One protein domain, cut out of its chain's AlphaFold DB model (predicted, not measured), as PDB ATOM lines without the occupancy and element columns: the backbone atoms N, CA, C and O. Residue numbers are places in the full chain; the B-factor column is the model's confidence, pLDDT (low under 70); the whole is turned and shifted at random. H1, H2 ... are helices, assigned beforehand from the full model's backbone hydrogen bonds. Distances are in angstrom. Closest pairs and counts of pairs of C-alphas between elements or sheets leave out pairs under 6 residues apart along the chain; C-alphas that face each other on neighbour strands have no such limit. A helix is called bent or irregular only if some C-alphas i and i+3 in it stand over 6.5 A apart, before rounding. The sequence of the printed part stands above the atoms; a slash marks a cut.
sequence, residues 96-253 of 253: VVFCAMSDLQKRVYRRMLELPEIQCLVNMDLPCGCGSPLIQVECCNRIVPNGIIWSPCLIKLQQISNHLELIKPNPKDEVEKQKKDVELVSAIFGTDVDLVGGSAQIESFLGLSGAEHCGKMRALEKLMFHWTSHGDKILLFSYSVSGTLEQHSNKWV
ATOM      1  N   VAL A  96      19.568  17.954  34.053       90.62
ATOM      2  CA  VAL A  96      20.516  17.111  33.311       90.62
ATOM      3  C   VAL A  96      21.476  16.459  34.300       90.62
ATOM      4  O   VAL A  96      22.200  17.145  35.017       90.62
ATOM      5  N   VAL A  97      21.493  15.125  34.330       89.25
ATOM      6  CA  VAL A  97      22.341  14.347  35.243       89.25
ATOM      7  C   VAL A  97      23.540  13.784  34.486       89.25
ATOM      8  O   VAL A  97      23.399  12.928  33.609       89.25
ATOM      9  N   PHE A  98      24.738  14.234  34.852       91.44
ATOM     10  CA  PHE A  98      25.982  13.699  34.307       91.44
ATOM     11  C   PHE A  98      26.350  12.391  35.009       91.44
ATOM     12  O   PHE A  98      26.613  12.360  36.210       91.44
ATOM     13  N   CYS A  99      26.378  11.302  34.245       90.00
ATOM     14  CA  CYS A  99      26.705   9.970  34.746       90.00
ATOM     15  C   CYS A  99      28.089   9.557  34.239       90.00
ATOM     16  O   CYS A  99      28.284   9.395  33.035       90.00
ATOM     17  N   ALA A 100      29.045   9.360  35.146       91.19
ATOM     18  CA  ALA A 100      30.355   8.825  34.781       91.19
ATOM     19  C   ALA A 100      30.253   7.335  34.422       91.19
ATOM     20  O   ALA A 100      29.568   6.578  35.109       91.19
ATOM     21  N   MET A 101      30.968   6.902  33.380       91.19
ATOM     22  CA  MET A 101      31.110   5.478  33.056       91.19
ATOM     23  C   MET A 101      31.789   4.716  34.203       91.19
ATOM     24  O   MET A 101      32.692   5.246  34.858       91.19
ATOM     25  N   SER A 102      31.393   3.458  34.409       91.06
ATOM     26  CA  SER A 102      32.120   2.542  35.294       91.06
ATOM     27  C   SER A 102      33.520   2.254  34.744       91.06
ATOM     28  O   SER A 102      33.791   2.449  33.556       91.06
ATOM     29  N   ASP A 103      34.431   1.762  35.583       91.56
ATOM     30  CA  ASP A 103      35.778   1.435  35.108       91.56
ATOM     31  C   ASP A 103      35.776   0.274  34.112       91.56
ATOM     32  O   ASP A 103      36.575   0.280  33.178       91.56
ATOM     33  N   LEU A 104      34.825  -0.657  34.237       90.12
ATOM     34  CA  LEU A 104      34.601  -1.708  33.246       90.12
ATOM     35  C   LEU A 104      34.126  -1.121  31.906       90.12
ATOM     36  O   LEU A 104      34.722  -1.411  30.872       90.12
ATOM     37  N   GLN A 105      33.135  -0.217  31.920       91.38
ATOM     38  CA  GLN A 105      32.684   0.488  30.712       91.38
ATOM     39  C   GLN A 105      33.829   1.253  30.048       91.38
ATOM     40  O   GLN A 105      33.992   1.157  28.837       91.38
ATOM     41  N   LYS A 106      34.662   1.965  30.820       93.94
ATOM     42  CA  LYS A 106      35.827   2.685  30.282       93.94
ATOM     43  C   LYS A 106      36.833   1.740  29.624       93.94
ATOM     44  O   LYS A 106      37.371   2.094  28.581       93.94
ATOM     45  N   ARG A 107      37.116   0.572  30.218       93.62
ATOM     46  CA  ARG A 107      38.036  -0.415  29.625       93.62
ATOM     47  C   ARG A 107      37.505  -0.931  28.291       93.62
ATOM     48  O   ARG A 107      38.216  -0.834  27.297       93.62
ATOM     49  N   VAL A 108      36.251  -1.383  28.254       92.75
ATOM     50  CA  VAL A 108      35.609  -1.867  27.020       92.75
ATOM     51  C   VAL A 108      35.537  -0.758  25.965       92.75
ATOM     52  O   VAL A 108      35.866  -0.988  24.806       92.75
ATOM     53  N   TYR A 109      35.179   0.465  26.365       93.69
ATOM     54  CA  TYR A 109      35.119   1.621  25.469       93.69
ATOM     55  C   TYR A 109      36.487   1.941  24.854       93.69
ATOM     56  O   TYR A 109      36.573   2.173  23.654       93.69
ATOM     57  N   ARG A 110      37.571   1.909  25.646       94.25
ATOM     58  CA  ARG A 110      38.939   2.115  25.135       94.25
ATOM     59  C   ARG A 110      39.349   1.037  24.136       94.25
ATOM     60  O   ARG A 110      39.804   1.396  23.058       94.25
ATOM     61  N   ARG A 111      39.106  -0.245  24.433       93.62
ATOM     62  CA  ARG A 111      39.391  -1.333  23.479       93.62
ATOM     63  C   ARG A 111      38.596  -1.183  22.187       93.62
ATOM     64  O   ARG A 111      39.122  -1.428  21.112       93.62
ATOM     65  N   MET A 112      37.344  -0.727  22.277       91.50
ATOM     66  CA  MET A 112      36.557  -0.420  21.086       91.50
ATOM     67  C   MET A 112      37.182   0.717  20.272       91.50
ATOM     68  O   MET A 112      37.249   0.613  19.053       91.50
ATOM     69  N   LEU A 113      37.666   1.782  20.920       91.50
ATOM     70  CA  LEU A 113      38.357   2.871  20.225       91.50
ATOM     71  C   LEU A 113      39.646   2.415  19.534       91.50
ATOM     72  O   LEU A 113      40.002   2.994  18.518       91.50
ATOM     73  N   GLU A 114      40.335   1.405  20.060       91.19
ATOM     74  CA  GLU A 114      41.574   0.849  19.496       91.19
ATOM     75  C   GLU A 114      41.349  -0.024  18.250       91.19
ATOM     76  O   GLU A 114      42.312  -0.324  17.542       91.19
ATOM     77  N   LEU A 115      40.103  -0.409  17.944       87.81
ATOM     78  CA  LEU A 115      39.802  -1.209  16.757       87.81
ATOM     79  C   LEU A 115      40.216  -0.465  15.475       87.81
ATOM     80  O   LEU A 115      39.930   0.733  15.360       87.81
ATOM     81  N   PRO A 116      40.836  -1.144  14.488       84.31
ATOM     82  CA  PRO A 116      41.308  -0.512  13.253       84.31
ATOM     83  C   PRO A 116      40.221   0.294  12.544       84.31
ATOM     84  O   PRO A 116      40.461   1.401  12.067       84.31
ATOM     85  N   GLU A 117      38.998  -0.231  12.528       79.12
ATOM     86  CA  GLU A 117      37.852   0.409  11.903       79.12
ATOM     87  C   GLU A 117      37.489   1.730  12.584       79.12
ATOM     88  O   GLU A 117      37.136   2.682  11.894       79.12
ATOM     89  N   ILE A 118      37.603   1.803  13.916       83.88
ATOM     90  CA  ILE A 118      37.347   3.020  14.696       83.88
ATOM     91  C   ILE A 118      38.520   3.988  14.595       83.88
ATOM     92  O   ILE A 118      38.303   5.189  14.462       83.88
ATOM     93  N   GLN A 119      39.755   3.489  14.593       86.44
ATOM     94  CA  GLN A 119      40.943   4.314  14.393       86.44
ATOM     95  C   GLN A 119      40.922   5.024  13.038       86.44
ATOM     96  O   GLN A 119      41.295   6.193  12.965       86.44
ATOM     97  N   CYS A 120      40.407   4.384  11.985       80.56
ATOM     98  CA  CYS A 120      40.159   5.056  10.708       80.56
ATOM     99  C   CYS A 120      39.184   6.240  10.840       80.56
ATOM    100  O   CYS A 120      39.345   7.229  10.131       80.56
ATOM    101  N   LEU A 121      38.195   6.167  11.744       80.94
ATOM    102  CA  LEU A 121      37.248   7.264  12.007       80.94
ATOM    103  C   LEU A 121      37.886   8.380  12.819       80.94
ATOM    104  O   LEU A 121      37.749   9.546  12.481       80.94
ATOM    105  N   VAL A 122      38.589   8.019  13.890       85.56
ATOM    106  CA  VAL A 122      39.247   8.988  14.776       85.56
ATOM    107  C   VAL A 122      40.279   9.810  14.002       85.56
ATOM    108  O   VAL A 122      40.407  11.009  14.224       85.56
ATOM    109  N   ASN A 123      40.980   9.173  13.065       86.69
ATOM    110  CA  ASN A 123      42.058   9.783  12.294       86.69
ATOM    111  C   ASN A 123      41.613  10.291  10.912       86.69
ATOM    112  O   ASN A 123      42.461  10.634  10.088       86.69
ATOM    113  N   MET A 124      40.305  10.341  10.637       83.75
ATOM    114  CA  MET A 124      39.773  10.594   9.293       83.75
ATOM    115  C   MET A 124      40.197  11.948   8.697       83.75
ATOM    116  O   MET A 124      40.430  12.039   7.490       83.75
ATOM    117  N   ASP A 125      40.358  12.958   9.556       87.69
ATOM    118  CA  ASP A 125      40.733  14.329   9.188       87.69
ATOM    119  C   ASP A 125      42.257  14.559   9.166       87.69
ATOM    120  O   ASP A 125      42.722  15.653   8.844       87.69
ATOM    121  N   LEU A 126      43.064  13.548   9.517       89.50
ATOM    122  CA  LEU A 126      44.523  13.659   9.475       89.50
ATOM    123  C   LEU A 126      45.052  13.529   8.035       89.50
ATOM    124  O   LEU A 126      44.413  12.884   7.198       89.50
ATOM    125  N   PRO A 127      46.245  14.079   7.729       90.50
ATOM    126  CA  PRO A 127      46.910  13.851   6.448       90.50
ATOM    127  C   PRO A 127      47.129  12.360   6.175       90.50
ATOM    128  O   PRO A 127      47.425  11.579   7.087       90.50
ATOM    129  N   CYS A 128      46.999  11.950   4.914       88.19
ATOM    130  CA  CYS A 128      47.222  10.561   4.544       88.19
ATOM    131  C   CYS A 128      48.721  10.213   4.525       88.19
ATOM    132  O   CYS A 128      49.535  10.912   3.925       88.19
ATOM    133  N   GLY A 129      49.089   9.078   5.125       86.44
ATOM    134  CA  GLY A 129      50.480   8.607   5.183       86.44
ATOM    135  C   GLY A 129      51.060   8.120   3.847       86.44
ATOM    136  O   GLY A 129      52.242   7.803   3.783       86.44
ATOM    137  N   CYS A 130      50.263   8.061   2.773       89.38
ATOM    138  CA  CYS A 130      50.715   7.618   1.450       89.38
ATOM    139  C   CYS A 130      51.502   8.685   0.665       89.38
ATOM    140  O   CYS A 130      51.929   8.421  -0.457       89.38
ATOM    141  N   GLY A 131      51.672   9.887   1.230       86.38
ATOM    142  CA  GLY A 131      52.351  11.015   0.582       86.38
ATOM    143  C   GLY A 131      51.450  11.864  -0.320       86.38
ATOM    144  O   GLY A 131      51.942  12.771  -0.989       86.38
ATOM    145  N   SER A 132      50.141  11.598  -0.349       90.12
ATOM    146  CA  SER A 132      49.183  12.465  -1.038       90.12
ATOM    147  C   SER A 132      48.909  13.747  -0.231       90.12
ATOM    148  O   SER A 132      49.037  13.745   0.994       90.12
ATOM    149  N   PRO A 133      48.482  14.846  -0.882       90.38
ATOM    150  CA  PRO A 133      48.050  16.061  -0.186       90.38
ATOM    151  C   PRO A 133      46.654  15.928   0.449       90.38
ATOM    152  O   PRO A 133      46.132  16.900   0.987       90.38
ATOM    153  N   LEU A 134      46.022  14.757   0.337       89.56
ATOM    154  CA  LEU A 134      44.654  14.511   0.770       89.56
ATOM    155  C   LEU A 134      44.617  14.023   2.225       89.56
ATOM    156  O   LEU A 134      45.539  13.360   2.709       89.56
ATOM    157  N   ILE A 135      43.511  14.310   2.911       87.31
ATOM    158  CA  ILE A 135      43.208  13.729   4.225       87.31
ATOM    159  C   ILE A 135      42.813  12.253   4.091       87.31
ATOM    160  O   ILE A 135      42.446  11.783   3.010       87.31
ATOM    161  N   GLN A 136      42.893  11.495   5.186       86.19
ATOM    162  CA  GLN A 136      42.687  10.045   5.177       86.19
ATOM    163  C   GLN A 136      41.343   9.626   4.561       86.19
ATOM    164  O   GLN A 136      41.327   8.711   3.732       86.19
ATOM    165  N   VAL A 137      40.248  10.318   4.894       82.75
ATOM    166  CA  VAL A 137      38.900  10.025   4.366       82.75
ATOM    167  C   VAL A 137      38.745  10.293   2.865       82.75
ATOM    168  O   VAL A 137      37.897   9.690   2.210       82.75
ATOM    169  N   GLU A 138      39.579  11.152   2.285       84.31
ATOM    170  CA  GLU A 138      39.555  11.470   0.851       84.31
ATOM    171  C   GLU A 138      40.564  10.636   0.045       84.31
ATOM    172  O   GLU A 138      40.608  10.727  -1.181       84.31
ATOM    173  N   CYS A 139      41.361   9.799   0.718       85.56
ATOM    174  CA  CYS A 139      42.476   9.068   0.126       85.56
ATOM    175  C   CYS A 139      42.400   7.554   0.402       85.56
ATOM    176  O   CYS A 139      41.393   6.914   0.098       85.56
ATOM    177  N   CYS A 140      43.465   6.956   0.949       81.12
ATOM    178  CA  CYS A 140      43.588   5.510   1.153       81.12
ATOM    179  C   CYS A 140      42.552   4.936   2.129       81.12
ATOM    180  O   CYS A 140      42.205   3.767   1.998       81.12
ATOM    181  N   ASN A 141      42.023   5.747   3.053       76.38
ATOM    182  CA  ASN A 141      41.028   5.322   4.043       76.38
ATOM    183  C   ASN A 141      39.609   5.787   3.675       76.38
ATOM    184  O   ASN A 141      38.730   5.858   4.533       76.38
ATOM    185  N   ARG A 142      39.368   6.084   2.389       73.69
ATOM    186  CA  ARG A 142      38.042   6.455   1.873       73.69
ATOM    187  C   ARG A 142      37.021   5.326   1.997       73.69
ATOM    188  O   ARG A 142      35.836   5.583   2.191       73.69
ATOM    189  N   ILE A 143      37.470   4.079   1.853       68.44
ATOM    190  CA  ILE A 143      36.644   2.877   1.981       68.44
ATOM    191  C   ILE A 143      37.391   1.921   2.902       68.44
ATOM    192  O   ILE A 143      38.478   1.457   2.572       68.44
ATOM    193  N   VAL A 144      36.814   1.630   4.063       65.00
ATOM    194  CA  VAL A 144      37.313   0.557   4.926       65.00
ATOM    195  C   VAL A 144      36.888  -0.798   4.339       65.00
ATOM    196  O   VAL A 144      35.805  -0.881   3.753       65.00
ATOM    197  N   PRO A 145      37.696  -1.868   4.487       58.75
ATOM    198  CA  PRO A 145      37.487  -3.157   3.809       58.75
ATOM    199  C   PRO A 145      36.084  -3.773   3.963       58.75
ATOM    200  O   PRO A 145      35.660  -4.540   3.106       58.75
ATOM    201  N   ASN A 146      35.344  -3.394   5.015       59.47
ATOM    202  CA  ASN A 146      34.007  -3.897   5.344       59.47
ATOM    203  C   ASN A 146      32.851  -2.872   5.152       59.47
ATOM    204  O   ASN A 146      31.762  -3.091   5.682       59.47
ATOM    205  N   GLY A 147      33.033  -1.776   4.393       60.66
ATOM    206  CA  GLY A 147      31.942  -0.869   3.961       60.66
ATOM    207  C   GLY A 147      31.824   0.473   4.713       60.66
ATOM    208  O   GLY A 147      32.798   0.977   5.252       60.66
ATOM    209  N   ILE A 148      30.643   1.114   4.728       53.19
ATOM    210  CA  ILE A 148      30.425   2.412   5.413       53.19
ATOM    211  C   ILE A 148      30.152   2.159   6.905       53.19
ATOM    212  O   ILE A 148      29.026   1.894   7.321       53.19
ATOM    213  N   ILE A 149      31.208   2.231   7.713       55.41
ATOM    214  CA  ILE A 149      31.228   1.811   9.125       55.41
ATOM    215  C   ILE A 149      30.727   2.900  10.111       55.41
ATOM    216  O   ILE A 149      30.503   2.634  11.293       55.41
ATOM    217  N   TRP A 150      30.478   4.128   9.645       58.56
ATOM    218  CA  TRP A 150      30.283   5.295  10.526       58.56
ATOM    219  C   TRP A 150      29.059   5.186  11.440       58.56
ATOM    220  O   TRP A 150      29.160   5.403  12.646       58.56
ATOM    221  N   SER A 151      27.905   4.815  10.879       62.06
ATOM    222  CA  SER A 151      26.658   4.715  11.647       62.06
ATOM    223  C   SER A 151      26.666   3.532  12.637       62.06
ATOM    224  O   SER A 151      26.409   3.758  13.823       62.06
ATOM    225  N   PRO A 152      27.050   2.297  12.240       73.12
ATOM    226  CA  PRO A 152      27.120   1.168  13.171       73.12
ATOM    227  C   PRO A 152      28.063   1.394  14.360       73.12
ATOM    228  O   PRO A 152      27.724   1.048  15.491       73.12
ATOM    229  N   CYS A 153      29.224   2.011  14.141       78.62
ATOM    230  CA  CYS A 153      30.219   2.196  15.194       78.62
ATOM    231  C   CYS A 153      29.802   3.193  16.275       78.62
ATOM    232  O   CYS A 153      29.991   2.925  17.463       78.62
ATOM    233  N   LEU A 154      29.184   4.311  15.894       81.75
ATOM    234  CA  LEU A 154      28.665   5.275  16.867       81.75
ATOM    235  C   LEU A 154      27.548   4.665  17.723       81.75
ATOM    236  O   LEU A 154      27.518   4.881  18.935       81.75
ATOM    237  N   ILE A 155      26.679   3.847  17.120       83.94
ATOM    238  CA  ILE A 155      25.625   3.120  17.841       83.94
ATOM    239  C   ILE A 155      26.244   2.172  18.874       83.94
ATOM    240  O   ILE A 155      25.824   2.158  20.030       83.94
ATOM    241  N   LYS A 156      27.275   1.416  18.493       86.25
ATOM    242  CA  LYS A 156      27.978   0.478  19.378       86.25
ATOM    243  C   LYS A 156      28.681   1.208  20.550       86.25
ATOM    244  O   LYS A 156      28.543   0.795  21.702       86.25
ATOM    245  N   LEU A 157      29.311   2.367  20.317       89.25
ATOM    246  CA  LEU A 157      29.870   3.217  21.389       89.25
ATOM    247  C   LEU A 157      28.780   3.767  22.329       89.25
ATOM    248  O   LEU A 157      28.961   3.831  23.553       89.25
ATOM    249  N   GLN A 158      27.625   4.147  21.772       88.69
ATOM    250  CA  GLN A 158      26.463   4.579  22.550       88.69
ATOM    251  C   GLN A 158      25.909   3.435  23.410       88.69
ATOM    252  O   GLN A 158      25.575   3.656  24.574       88.69
ATOM    253  N   GLN A 159      25.852   2.211  22.876       87.38
ATOM    254  CA  GLN A 159      25.434   1.020  23.613       87.38
ATOM    255  C   GLN A 159      26.340   0.764  24.818       87.38
ATOM    256  O   GLN A 159      25.821   0.674  25.924       87.38
ATOM    257  N   ILE A 160      27.670   0.784  24.653       89.12
ATOM    258  CA  ILE A 160      28.623   0.640  25.774       89.12
ATOM    259  C   ILE A 160      28.380   1.703  26.855       89.12
ATOM    260  O   ILE A 160      28.370   1.397  28.051       89.12
ATOM    261  N   SER A 161      28.133   2.947  26.437       88.44
ATOM    262  CA  SER A 161      27.848   4.070  27.341       88.44
ATOM    263  C   SER A 161      26.513   3.920  28.086       88.44
ATOM    264  O   SER A 161      26.338   4.485  29.168       88.44
ATOM    265  N   ASN A 162      25.561   3.183  27.509       85.38
ATOM    266  CA  ASN A 162      24.246   2.920  28.089       85.38
ATOM    267  C   ASN A 162      24.250   1.686  28.993       85.38
ATOM    268  O   ASN A 162      23.808   1.788  30.131       85.38
ATOM    269  N   HIS A 163      24.713   0.539  28.496       84.56
ATOM    270  CA  HIS A 163      24.849  -0.714  29.234       84.56
ATOM    271  C   HIS A 163      25.644  -1.743  28.413       84.56
ATOM    272  O   HIS A 163      25.395  -1.899  27.219       84.56
ATOM    273  N   LEU A 164      26.542  -2.506  29.044       84.88
ATOM    274  CA  LEU A 164      27.389  -3.480  28.336       84.88
ATOM    275  C   LEU A 164      26.595  -4.639  27.713       84.88
ATOM    276  O   LEU A 164      26.964  -5.106  26.648       84.88
ATOM    277  N   GLU A 165      25.457  -5.042  28.281       81.81
ATOM    278  CA  GLU A 165      24.570  -6.051  27.654       81.81
ATOM    279  C   GLU A 165      24.020  -5.644  26.281       81.81
ATOM    280  O   GLU A 165      23.636  -6.506  25.497       81.81
ATOM    281  N   LEU A 166      23.958  -4.343  25.974       83.69
ATOM    282  CA  LEU A 166      23.424  -3.878  24.690       83.69
ATOM    283  C   LEU A 166      24.385  -4.138  23.528       83.69
ATOM    284  O   LEU A 166      23.954  -4.094  22.378       83.69
ATOM    285  N   ILE A 167      25.668  -4.376  23.819       85.81
ATOM    286  CA  ILE A 167      26.677  -4.673  22.800       85.81
ATOM    287  C   ILE A 167      26.672  -6.147  22.392       85.81
ATOM    288  O   ILE A 167      27.166  -6.478  21.315       85.81
ATOM    289  N   LYS A 168      26.119  -7.013  23.251       86.75
ATOM    290  CA  LYS A 168      26.090  -8.457  23.046       86.75
ATOM    291  C   LYS A 168      25.169  -8.825  21.877       86.75
ATOM    292  O   LYS A 168      24.213  -8.092  21.607       86.75
ATOM    293  N   PRO A 169      25.427  -9.951  21.189       85.19
ATOM    294  CA  PRO A 169      24.639 -10.359  20.032       85.19
ATOM    295  C   PRO A 169      23.182 -10.582  20.436       85.19
ATOM    296  O   PRO A 169      22.899 -11.315  21.386       85.19
ATOM    297  N   ASN A 170      22.255  -9.950  19.716       82.69
ATOM    298  CA  ASN A 170      20.828 -10.139  19.939       82.69
ATOM    299  C   ASN A 170      20.364 -11.404  19.195       82.69
ATOM    300  O   ASN A 170      20.515 -11.467  17.973       82.69
ATOM    301  N   PRO A 171      19.742 -12.384  19.874       79.81
ATOM    302  CA  PRO A 171      19.308 -13.632  19.243       79.81
ATOM    303  C   PRO A 171      18.237 -13.439  18.159       79.81
ATOM    304  O   PRO A 171      18.013 -14.338  17.352       79.81
ATOM    305  N   LYS A 172      17.567 -12.278  18.123       81.12
ATOM    306  CA  LYS A 172      16.561 -11.931  17.104       81.12
ATOM    307  C   LYS A 172      17.155 -11.335  15.825       81.12
ATOM    308  O   LYS A 172      16.413 -11.124  14.871       81.12
ATOM    309  N   ASP A 173      18.445 -11.006  15.816       83.19
ATOM    310  CA  ASP A 173      19.114 -10.450  14.640       83.19
ATOM    311  C   ASP A 173      19.432 -11.533  13.594       83.19
ATOM    312  O   ASP A 173      19.436 -12.724  13.892       83.19
ATOM    313  N   GLU A 174      19.736 -11.136  12.359       87.31
ATOM    314  CA  GLU A 174      20.198 -12.062  11.316       87.31
ATOM    315  C   GLU A 174      21.524 -12.742  11.701       87.31
ATOM    316  O   GLU A 174      22.399 -12.118  12.303       87.31
ATOM    317  N   VAL A 175      21.713 -14.006  11.301       88.19
ATOM    318  CA  VAL A 175      22.883 -14.830  11.677       88.19
ATOM    319  C   VAL A 175      24.217 -14.159  11.325       88.19
ATOM    320  O   VAL A 175      25.140 -14.151  12.137       88.19
ATOM    321  N   GLU A 176      24.310 -13.531  10.152       84.81
ATOM    322  CA  GLU A 176      25.507 -12.793   9.719       84.81
ATOM    323  C   GLU A 176      25.830 -11.610  10.644       84.81
ATOM    324  O   GLU A 176      26.991 -11.355  10.975       84.81
ATOM    325  N   LYS A 177      24.799 -10.896  11.108       83.62
ATOM    326  CA  LYS A 177      24.948  -9.793  12.062       83.62
ATOM    327  C   LYS A 177      25.351 -10.314  13.438       83.62
ATOM    328  O   LYS A 177      26.261  -9.755  14.045       83.62
ATOM    329  N   GLN A 178      24.735 -11.403  13.900       84.31
ATOM    330  CA  GLN A 178      25.105 -12.041  15.163       84.31
ATOM    331  C   GLN A 178      26.573 -12.467  15.160       84.31
ATOM    332  O   GLN A 178      27.283 -12.200  16.123       84.31
ATOM    333  N   LYS A 179      27.054 -13.070  14.066       86.19
ATOM    334  CA  LYS A 179      28.451 -13.499  13.935       86.19
ATOM    335  C   LYS A 179      29.427 -12.323  14.053       86.19
ATOM    336  O   LYS A 179      30.370 -12.396  14.837       86.19
ATOM    337  N   LYS A 180      29.157 -11.218  13.350       84.44
ATOM    338  CA  LYS A 180      29.957  -9.983  13.455       84.44
ATOM    339  C   LYS A 180      29.935  -9.400  14.867       84.44
ATOM    340  O   LYS A 180      30.967  -8.963  15.370       84.44
ATOM    341  N   ASP A 181      28.776  -9.417  15.520       86.06
ATOM    342  CA  ASP A 181      28.642  -8.943  16.896       86.06
ATOM    343  C   ASP A 181      29.402  -9.842  17.886       86.06
ATOM    344  O   ASP A 181      30.034  -9.320  18.798       86.06
ATOM    345  N   VAL A 182      29.424 -11.167  17.690       87.81
ATOM    346  CA  VAL A 182      30.231 -12.105  18.499       87.81
ATOM    347  C   VAL A 182      31.724 -11.811  18.359       87.81
ATOM    348  O   VAL A 182      32.436 -11.756  19.366       87.81
ATOM    349  N   GLU A 183      32.204 -11.618  17.130       87.44
ATOM    350  CA  GLU A 183      33.607 -11.292  16.850       87.44
ATOM    351  C   GLU A 183      34.001  -9.961  17.510       87.44
ATOM    352  O   GLU A 183      35.001  -9.890  18.228       87.44
ATOM    353  N   LEU A 184      33.156  -8.935  17.362       88.19
ATOM    354  CA  LEU A 184      33.339  -7.629  17.996       88.19
ATOM    355  C   LEU A 184      33.382  -7.738  19.526       88.19
ATOM    356  O   LEU A 184      34.303  -7.223  20.158       88.19
ATOM    357  N   VAL A 185      32.396  -8.409  20.122       89.12
ATOM    358  CA  VAL A 185      32.266  -8.593  21.576       89.12
ATOM    359  C   VAL A 185      33.486  -9.307  22.148       89.12
ATOM    360  O   VAL A 185      34.031  -8.881  23.167       89.12
ATOM    361  N   SER A 186      33.962 -10.345  21.460       88.69
ATOM    362  CA  SER A 186      35.154 -11.093  21.861       88.69
ATOM    363  C   SER A 186      36.403 -10.206  21.859       88.69
ATOM    364  O   SER A 186      37.202 -10.273  22.794       88.69
ATOM    365  N   ALA A 187      36.542  -9.318  20.867       88.38
ATOM    366  CA  ALA A 187      37.656  -8.377  20.786       88.38
ATOM    367  C   ALA A 187      37.622  -7.303  21.894       88.38
ATOM    368  O   ALA A 187      38.654  -6.990  22.486       88.38
ATOM    369  N   ILE A 188      36.447  -6.741  22.208       90.88
ATOM    370  CA  ILE A 188      36.330  -5.608  23.149       90.88
ATOM    371  C   ILE A 188      36.216  -6.027  24.623       90.88
ATOM    372  O   ILE A 188      36.636  -5.277  25.513       90.88
ATOM    373  N   PHE A 189      35.642  -7.198  24.919       90.19
ATOM    374  CA  PHE A 189      35.568  -7.704  26.290       90.19
ATOM    375  C   PHE A 189      36.899  -8.315  26.712       90.19
ATOM    376  O   PHE A 189      37.369  -8.017  27.812       90.19
ATOM    377  N   GLY A 190      37.555  -9.078  25.829       86.56
ATOM    378  CA  GLY A 190      38.865  -9.668  26.097       86.56
ATOM    379  C   GLY A 190      38.893 -10.399  27.442       86.56
ATOM    380  O   GLY A 190      38.067 -11.267  27.708       86.56
ATOM    381  N   THR A 191      39.809 -10.000  28.327       86.56
ATOM    382  CA  THR A 191      39.960 -10.586  29.672       86.56
ATOM    383  C   THR A 191      38.822 -10.256  30.640       86.56
ATOM    384  O   THR A 191      38.742 -10.860  31.701       86.56
ATOM    385  N   ASP A 192      37.967  -9.281  30.325       85.62
ATOM    386  CA  ASP A 192      36.843  -8.881  31.176       85.62
ATOM    387  C   ASP A 192      35.549  -9.667  30.862       85.62
ATOM    388  O   ASP A 192      34.501  -9.343  31.418       85.62
ATOM    389  N   VAL A 193      35.591 -10.676  29.978       83.06
ATOM    390  CA  VAL A 193      34.408 -11.442  29.528       83.06
ATOM    391  C   VAL A 193      33.617 -12.073  30.680       83.06
ATOM    392  O   VAL A 193      32.386 -12.054  30.670       83.06
ATOM    393  N   ASP A 194      34.300 -12.549  31.717       80.12
ATOM    394  CA  ASP A 194      33.643 -13.153  32.879       80.12
ATOM    395  C   ASP A 194      32.953 -12.095  33.755       80.12
ATOM    396  O   ASP A 194      31.869 -12.330  34.285       80.12
ATOM    397  N   LEU A 195      33.524 -10.885  33.838       78.31
ATOM    398  CA  LEU A 195      32.964  -9.764  34.609       78.31
ATOM    399  C   LEU A 195      31.677  -9.203  33.993       78.31
ATOM    400  O   LEU A 195      30.894  -8.547  34.675       78.31
ATOM    401  N   VAL A 196      31.464  -9.437  32.700       75.06
ATOM    402  CA  VAL A 196      30.247  -9.044  31.977       75.06
ATOM    403  C   VAL A 196      29.265 -10.206  31.815       75.06
ATOM    404  O   VAL A 196      28.298 -10.075  31.072       75.06
ATOM    405  N   GLY A 197      29.482 -11.341  32.489       74.62
ATOM    406  CA  GLY A 197      28.578 -12.492  32.420       74.62
ATOM    407  C   GLY A 197      28.603 -13.210  31.068       74.62
ATOM    408  O   GLY A 197      27.572 -13.710  30.618       74.62
ATOM    409  N   GLY A 198      29.757 -13.231  30.395       77.62
ATOM    410  CA  GLY A 198      29.969 -13.932  29.130       77.62
ATOM    411  C   GLY A 198      29.657 -13.109  27.875       77.62
ATOM    412  O   GLY A 198      29.205 -11.965  27.931       77.62
ATOM    413  N   SER A 199      29.894 -13.715  26.707       70.75
ATOM    414  CA  SER A 199      29.712 -13.072  25.394       70.75
ATOM    415  C   SER A 199      28.276 -13.126  24.856       70.75
ATOM    416  O   SER A 199      27.965 -12.444  23.883       70.75
ATOM    417  N   ALA A 200      27.398 -13.927  25.468       69.62
ATOM    418  CA  ALA A 200      25.999 -14.069  25.070       69.62
ATOM    419  C   ALA A 200      25.085 -13.136  25.875       69.62
ATOM    420  O   ALA A 200      25.332 -12.866  27.055       69.62
ATOM    421  N   GLN A 201      24.025 -12.645  25.230       65.94
ATOM    422  CA  GLN A 201      22.988 -11.871  25.903       65.94
ATOM    423  C   GLN A 201      22.201 -12.777  26.856       65.94
ATOM    424  O   GLN A 201      21.756 -13.857  26.471       65.94
ATOM    425  N   ILE A 202      22.029 -12.341  28.101       62.38
ATOM    426  CA  ILE A 202      21.252 -13.080  29.100       62.38
ATOM    427  C   ILE A 202      19.767 -12.724  28.921       62.38
ATOM    428  O   ILE A 202      19.413 -11.546  28.886       62.38
ATOM    429  N   GLU A 203      18.886 -13.729  28.813       50.81
ATOM    430  CA  GLU A 203      17.447 -13.527  28.540       50.81
ATOM    431  C   GLU A 203      16.680 -12.844  29.686       50.81
ATOM    432  O   GLU A 203      15.645 -12.215  29.453       50.81
ATOM    433  N   SER A 204      17.188 -12.930  30.921       50.31
ATOM    434  CA  SER A 204      16.600 -12.255  32.080       50.31
ATOM    435  C   SER A 204      17.515 -11.145  32.597       50.31
ATOM    436  O   SER A 204      18.568 -11.388  33.186       50.31
ATOM    437  N   PHE A 205      17.077  -9.898  32.431       44.75
ATOM    438  CA  PHE A 205      17.691  -8.738  33.071       44.75
ATOM    439  C   PHE A 205      17.607  -8.858  34.609       44.75
ATOM    440  O   PHE A 205      18.459  -8.331  35.317       44.75
ATOM    441  N   LEU A 206      16.627  -9.600  35.155       42.75
ATOM    442  CA  LEU A 206      16.505  -9.849  36.602       42.75
ATOM    443  C   LEU A 206      17.723 -10.567  37.213       42.75
ATOM    444  O   LEU A 206      17.983 -10.382  38.400       42.75
ATOM    445  N   GLY A 207      18.471 -11.345  36.420       43.19
ATOM    446  CA  GLY A 207      19.725 -11.981  36.840       43.19
ATOM    447  C   GLY A 207      20.941 -11.049  36.823       43.19
ATOM    448  O   GLY A 207      22.027 -11.457  37.232       43.19
ATOM    449  N   LEU A 208      20.794  -9.800  36.365       48.72
ATOM    450  CA  LEU A 208      21.884  -8.832  36.378       48.72
ATOM    451  C   LEU A 208      22.125  -8.353  37.804       48.72
ATOM    452  O   LEU A 208      21.396  -7.520  38.345       48.72
ATOM    453  N   SER A 209      23.232  -8.799  38.385       47.19
ATOM    454  CA  SER A 209      23.770  -8.224  39.618       47.19
ATOM    455  C   SER A 209      24.421  -6.840  39.404       47.19
ATOM    456  O   SER A 209      25.184  -6.381  40.243       47.19
ATOM    457  N   GLY A 210      24.196  -6.159  38.276       56.09
ATOM    458  CA  GLY A 210      25.229  -5.298  37.701       56.09
ATOM    459  C   GLY A 210      24.939  -3.807  37.582       56.09
ATOM    460  O   GLY A 210      25.548  -3.180  36.714       56.09
ATOM    461  N   ALA A 211      24.080  -3.192  38.409       58.78
ATOM    462  CA  ALA A 211      24.069  -1.723  38.473       58.78
ATOM    463  C   ALA A 211      25.498  -1.203  38.723       58.78
ATOM    464  O   ALA A 211      25.929  -0.246  38.090       58.78
ATOM    465  N   GLU A 212      26.293  -1.922  39.522       67.19
ATOM    466  CA  GLU A 212      27.704  -1.644  39.812       67.19
ATOM    467  C   GLU A 212      28.560  -1.315  38.578       67.19
ATOM    468  O   GLU A 212      29.433  -0.440  38.633       67.19
ATOM    469  N   HIS A 213      28.286  -1.966  37.446       72.00
ATOM    470  CA  HIS A 213      29.090  -1.852  36.233       72.00
ATOM    471  C   HIS A 213      28.488  -0.929  35.169       72.00
ATOM    472  O   HIS A 213      29.107  -0.756  34.118       72.00
ATOM    473  N   CYS A 214      27.364  -0.253  35.437       83.19
ATOM    474  CA  CYS A 214      26.823   0.773  34.547       83.19
ATOM    475  C   CYS A 214      26.535   2.099  35.264       83.19
ATOM    476  O   CYS A 214      25.617   2.210  36.074       83.19
ATOM    477  N   GLY A 215      27.259   3.155  34.884       85.12
ATOM    478  CA  GLY A 215      27.120   4.488  35.477       85.12
ATOM    479  C   GLY A 215      25.700   5.059  35.456       85.12
ATOM    480  O   GLY A 215      25.233   5.595  36.461       85.12
ATOM    481  N   LYS A 216      24.989   4.908  34.330       86.62
ATOM    482  CA  LYS A 216      23.603   5.384  34.190       86.62
ATOM    483  C   LYS A 216      22.638   4.587  35.059       86.62
ATOM    484  O   LYS A 216      21.775   5.188  35.685       86.62
ATOM    485  N   MET A 217      22.822   3.269  35.151       85.00
ATOM    486  CA  MET A 217      21.980   2.424  36.001       85.00
ATOM    487  C   MET A 217      22.187   2.729  37.485       85.00
ATOM    488  O   MET A 217      21.207   2.809  38.212       85.00
ATOM    489  N   ARG A 218      23.420   3.023  37.925       85.69
ATOM    490  CA  ARG A 218      23.693   3.467  39.312       85.69
ATOM    491  C   ARG A 218      23.003   4.779  39.649       85.69
ATOM    492  O   ARG A 218      22.488   4.943  40.751       85.69
ATOM    493  N   ALA A 219      23.058   5.741  38.729       88.75
ATOM    494  CA  ALA A 219      22.389   7.022  38.917       88.75
ATOM    495  C   ALA A 219      20.868   6.830  38.952       88.75
ATOM    496  O   ALA A 219      20.208   7.347  39.850       88.75
ATOM    497  N   LEU A 220      20.337   6.038  38.017       88.38
ATOM    498  CA  LEU A 220      18.920   5.723  37.934       88.38
ATOM    499  C   LEU A 220      18.417   5.021  39.201       88.38
ATOM    500  O   LEU A 220      17.413   5.448  39.752       88.38
ATOM    501  N   GLU A 221      19.127   4.013  39.704       85.88
ATOM    502  CA  GLU A 221      18.762   3.281  40.921       85.88
ATOM    503  C   GLU A 221      18.672   4.207  42.141       85.88
ATOM    504  O   GLU A 221      17.692   4.166  42.881       85.88
ATOM    505  N   LYS A 222      19.646   5.112  42.310       88.25
ATOM    506  CA  LYS A 222      19.625   6.108  43.393       88.25
ATOM    507  C   LYS A 222      18.448   7.079  43.275       88.25
ATOM    508  O   LYS A 222      17.823   7.395  44.284       88.25
ATOM    509  N   LEU A 223      18.163   7.558  42.063       90.12
ATOM    510  CA  LEU A 223      17.053   8.481  41.809       90.12
ATOM    511  C   LEU A 223      15.699   7.801  42.016       90.12
ATOM    512  O   LEU A 223      14.833   8.361  42.681       90.12
ATOM    513  N   MET A 224      15.543   6.578  41.506       88.94
ATOM    514  CA  MET A 224      14.338   5.780  41.700       88.94
ATOM    515  C   MET A 224      14.089   5.522  43.180       88.94
ATOM    516  O   MET A 224      13.002   5.816  43.658       88.94
ATOM    517  N   PHE A 225      15.101   5.068  43.926       87.25
ATOM    518  CA  PHE A 225      14.968   4.851  45.365       87.25
ATOM    519  C   PHE A 225      14.511   6.122  46.096       87.25
ATOM    520  O   PHE A 225      13.586   6.079  46.908       87.25
ATOM    521  N   HIS A 226      15.114   7.268  45.771       90.75
ATOM    522  CA  HIS A 226      14.736   8.547  46.362       90.75
ATOM    523  C   HIS A 226      13.274   8.914  46.058       90.75
ATOM    524  O   HIS A 226      12.515   9.157  46.991       90.75
ATOM    525  N   TRP A 227      12.845   8.895  44.797       89.94
ATOM    526  CA  TRP A 227      11.479   9.277  44.414       89.94
ATOM    527  C   TRP A 227      10.417   8.290  44.902       89.94
ATOM    528  O   TRP A 227       9.389   8.701  45.438       89.94
ATOM    529  N   THR A 228      10.686   6.986  44.827       89.50
ATOM    530  CA  THR A 228       9.772   5.966  45.353       89.50
ATOM    531  C   THR A 228       9.617   6.087  46.871       89.50
ATOM    532  O   THR A 228       8.505   5.942  47.372       89.50
ATOM    533  N   SER A 229      10.677   6.447  47.610       91.44
ATOM    534  CA  SER A 229      10.576   6.702  49.059       91.44
ATOM    535  C   SER A 229       9.714   7.922  49.416       91.44
ATOM    536  O   SER A 229       9.156   7.969  50.511       91.44
ATOM    537  N   HIS A 230       9.551   8.874  48.491       91.94
ATOM    538  CA  HIS A 230       8.655  10.026  48.637       91.94
ATOM    539  C   HIS A 230       7.229   9.744  48.130       91.94
ATOM    540  O   HIS A 230       6.353  10.597  48.254       91.94
ATOM    541  N   GLY A 231       6.969   8.545  47.590       91.44
ATOM    542  CA  GLY A 231       5.673   8.168  47.022       91.44
ATOM    543  C   GLY A 231       5.412   8.732  45.619       91.44
ATOM    544  O   GLY A 231       4.271   8.697  45.152       91.44
ATOM    545  N   ASP A 232       6.443   9.238  44.939       90.56
ATOM    546  CA  ASP A 232       6.319   9.797  43.594       90.56
ATOM    547  C   ASP A 232       6.138   8.700  42.537       90.56
ATOM    548  O   ASP A 232       6.751   7.629  42.582       90.56
ATOM    549  N   LYS A 233       5.323   8.992  41.518       90.06
ATOM    550  CA  LYS A 233       5.189   8.138  40.329       90.06
ATOM    551  C   LYS A 233       6.239   8.518  39.294       90.06
ATOM    552  O   LYS A 233       6.350   9.681  38.911       90.06
ATOM    553  N   ILE A 234       6.957   7.521  38.791       88.56
ATOM    554  CA  ILE A 234       8.082   7.710  37.872       88.56
ATOM    555  C   ILE A 234       7.694   7.197  36.483       88.56
ATOM    556  O   ILE A 234       7.161   6.097  36.345       88.56
ATOM    557  N   LEU A 235       7.999   7.979  35.446       88.31
ATOM    558  CA  LEU A 235       7.922   7.548  34.050       88.31
ATOM    559  C   LEU A 235       9.335   7.459  33.475       88.31
ATOM    560  O   LEU A 235      10.066   8.450  33.460       88.31
ATOM    561  N   LEU A 236       9.707   6.275  32.992       84.25
ATOM    562  CA  LEU A 236      10.992   6.024  32.346       84.25
ATOM    563  C   LEU A 236      10.819   5.909  30.837       84.25
ATOM    564  O   LEU A 236       9.974   5.166  30.348       84.25
ATOM    565  N   PHE A 237      11.666   6.627  30.105       82.38
ATOM    566  CA  PHE A 237      11.709   6.601  28.648       82.38
ATOM    567  C   PHE A 237      13.075   6.105  28.184       82.38
ATOM    568  O   PHE A 237      14.106   6.503  28.725       82.38
ATOM    569  N   SER A 238      13.090   5.275  27.144       75.62
ATOM    570  CA  SER A 238      14.310   4.890  26.440       75.62
ATOM    571  C   SER A 238      14.046   4.677  24.968       75.62
ATOM    572  O   SER A 238      12.949   4.312  24.557       75.62
ATOM    573  N   TYR A 239      15.091   4.914  24.186       64.81
ATOM    574  CA  TYR A 239      15.089   4.767  22.740       64.81
ATOM    575  C   TYR A 239      15.437   3.344  22.278       64.81
ATOM    576  O   TYR A 239      15.281   3.042  21.098       64.81
ATOM    577  N   SER A 240      15.915   2.465  23.168       56.53
ATOM    578  CA  SER A 240      16.248   1.080  22.818       56.53
ATOM    579  C   SER A 240      15.069   0.140  23.077       56.53
ATOM    580  O   SER A 240      14.631   0.010  24.216       56.53
ATOM    581  N   VAL A 241      14.622  -0.569  22.034       48.09
ATOM    582  CA  VAL A 241      13.591  -1.632  22.100       48.09
ATOM    583  C   VAL A 241      14.133  -2.925  22.737       48.09
ATOM    584  O   VAL A 241      13.398  -3.871  23.000       48.09
ATOM    585  N   SER A 242      15.437  -2.989  23.007       49.25
ATOM    586  CA  SER A 242      16.030  -4.033  23.839       49.25
ATOM    587  C   SER A 242      15.382  -3.950  25.226       49.25
ATOM    588  O   SER A 242      15.495  -2.912  25.875       49.25
ATOM    589  N   GLY A 243      14.676  -5.005  25.656       42.59
ATOM    590  CA  GLY A 243      13.815  -5.093  26.856       42.59
ATOM    591  C   GLY A 243      14.493  -4.884  28.221       42.59
ATOM    592  O   GLY A 243      14.008  -5.351  29.246       42.59
ATOM    593  N   THR A 244      15.611  -4.167  28.243       46.47
ATOM    594  CA  THR A 244      16.445  -3.798  29.385       46.47
ATOM    595  C   THR A 244      15.685  -2.984  30.441       46.47
ATOM    596  O   THR A 244      16.049  -3.022  31.610       46.47
ATOM    597  N   LEU A 245      14.631  -2.245  30.063       43.53
ATOM    598  CA  LEU A 245      13.910  -1.344  30.980       43.53
ATOM    599  C   LEU A 245      12.556  -1.864  31.461       43.53
ATOM    600  O   LEU A 245      12.226  -1.646  32.626       43.53
ATOM    601  N   GLU A 246      11.799  -2.586  30.628       40.72
ATOM    602  CA  GLU A 246      10.523  -3.189  31.053       40.72
ATOM    603  C   GLU A 246      10.732  -4.138  32.243       40.72
ATOM    604  O   GLU A 246       9.962  -4.132  33.203       40.72
ATOM    605  N   GLN A 247      11.849  -4.867  32.242       41.62
ATOM    606  CA  GLN A 247      12.190  -5.846  33.273       41.62
ATOM    607  C   GLN A 247      12.696  -5.217  34.589       41.62
ATOM    608  O   GLN A 247      12.657  -5.875  35.626       41.62
ATOM    609  N   HIS A 248      13.118  -3.943  34.582       40.25
ATOM    610  CA  HIS A 248      13.578  -3.220  35.779       40.25
ATOM    611  C   HIS A 248      12.424  -2.630  36.603       40.25
ATOM    612  O   HIS A 248      12.566  -2.454  37.814       40.25
ATOM    613  N   SER A 249      11.285  -2.341  35.957       39.94
ATOM    614  CA  SER A 249      10.081  -1.834  36.633       39.94
ATOM    615  C   SER A 249       9.465  -2.876  37.574       39.94
ATOM    616  O   SER A 249       9.033  -2.528  38.668       39.94
ATOM    617  N   ASN A 250       9.568  -4.165  37.227       35.91
ATOM    618  CA  ASN A 250       9.056  -5.294  38.016       35.91
ATOM    619  C   ASN A 250       9.797  -5.532  39.348       35.91
ATOM    620  O   ASN A 250       9.440  -6.443  40.086       35.91
ATOM    621  N   LYS A 251      10.839  -4.747  39.655       34.81
ATOM    622  CA  LYS A 251      11.574  -4.793  40.930       34.81
ATOM    623  C   LYS A 251      11.033  -3.804  41.975       34.81
ATOM    624  O   LYS A 251      11.446  -3.873  43.126       34.81
ATOM    625  N   TRP A 252      10.170  -2.873  41.561       36.31
ATOM    626  CA  TRP A 252       9.727  -1.726  42.367       36.31
ATOM    627  C   TRP A 252       8.202  -1.520  42.356       36.31
ATOM    628  O   TRP A 252       7.731  -0.467  42.786       36.31
ATOM    629  N   VAL A 253       7.454  -2.509  41.852       31.72
ATOM    630  CA  VAL A 253       5.999  -2.645  42.037       31.72
ATOM    631  C   VAL A 253       5.740  -3.567  43.218       31.72
ATOM    632  O   VAL A 253       6.433  -4.607  43.290       31.72
TER     633      VAL A 253
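Overview. This is residues 96 to 253 of the 253 residues of an uncharacterized protein of Vanilla planifolia (UniProt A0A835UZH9). A loose, elongated model has the side-by-side helices H1 and H3 in its middle, while the longest helix, H5, packs on H1 at a steep angle with residues 187 to 192. The loop of residues 123 to 149 lies beyond H2 toward one end, and H6 and H7 lie toward the other. The printed part has 158 residues with seven named helices, H1 to H7 in chain order, and no named strand; its class is all helix, though 73 residues, under half, are in named elements. The radius of gyration of the C-alphas is 18.7 A, and the spans are 65 by 35 by 27 A.

Along the chain. H5, residues 175 to 192, measures 24.7 A and begins at C-alpha 175 (22.883, -14.830, 11.677). H1 is residues 103 to 114, 16.7 A, beginning at C-alpha 103 (35.778, 1.435, 35.108); H2 is 116 to 122; H3 is 150 to 162, 18.7 A; H4 is 164 to 167. H6, residues 215 to 229, measures 21.5 A, and H7 is 246 to 249.

Arrangement. H5 has a kink of 42 degrees near residue 186 and is irregular, with C-alphas 188 and 191 9.0 A apart. H5 touches H1, closest C-alphas Ile 188 and Arg 111 at 5.3 A, a steep tilt of 60 degrees, opposite ways. Residues 157 to 161 of H3 touch H1, closest C-alphas Ile 160 and Gln 105 at 6.4 A, a shallow tilt of 12 degrees, opposite ways. H4 touches H3, closest C-alphas Leu 166 and Gln 159 at 5.4 A. H2 is close to H1 but not clearly touching, as is H6 to H3; H7 is apart from the other helices. Every O i to N i+4 pair is within hydrogen-bond range in H1, H3 and H6, against 2 of 3 in H2 and 12 of 14 in H5.

Size, cuts and confidence. The C-alphas farthest apart, Gly 131 and Gly 231, are 65.9 A apart. The printed part has no cut; the links H2 to H3, H5 to H6 and H6 to H7 are long. The pLDDT is under 70 at residues 143 to 151, 200 to 212 and 239 to 253.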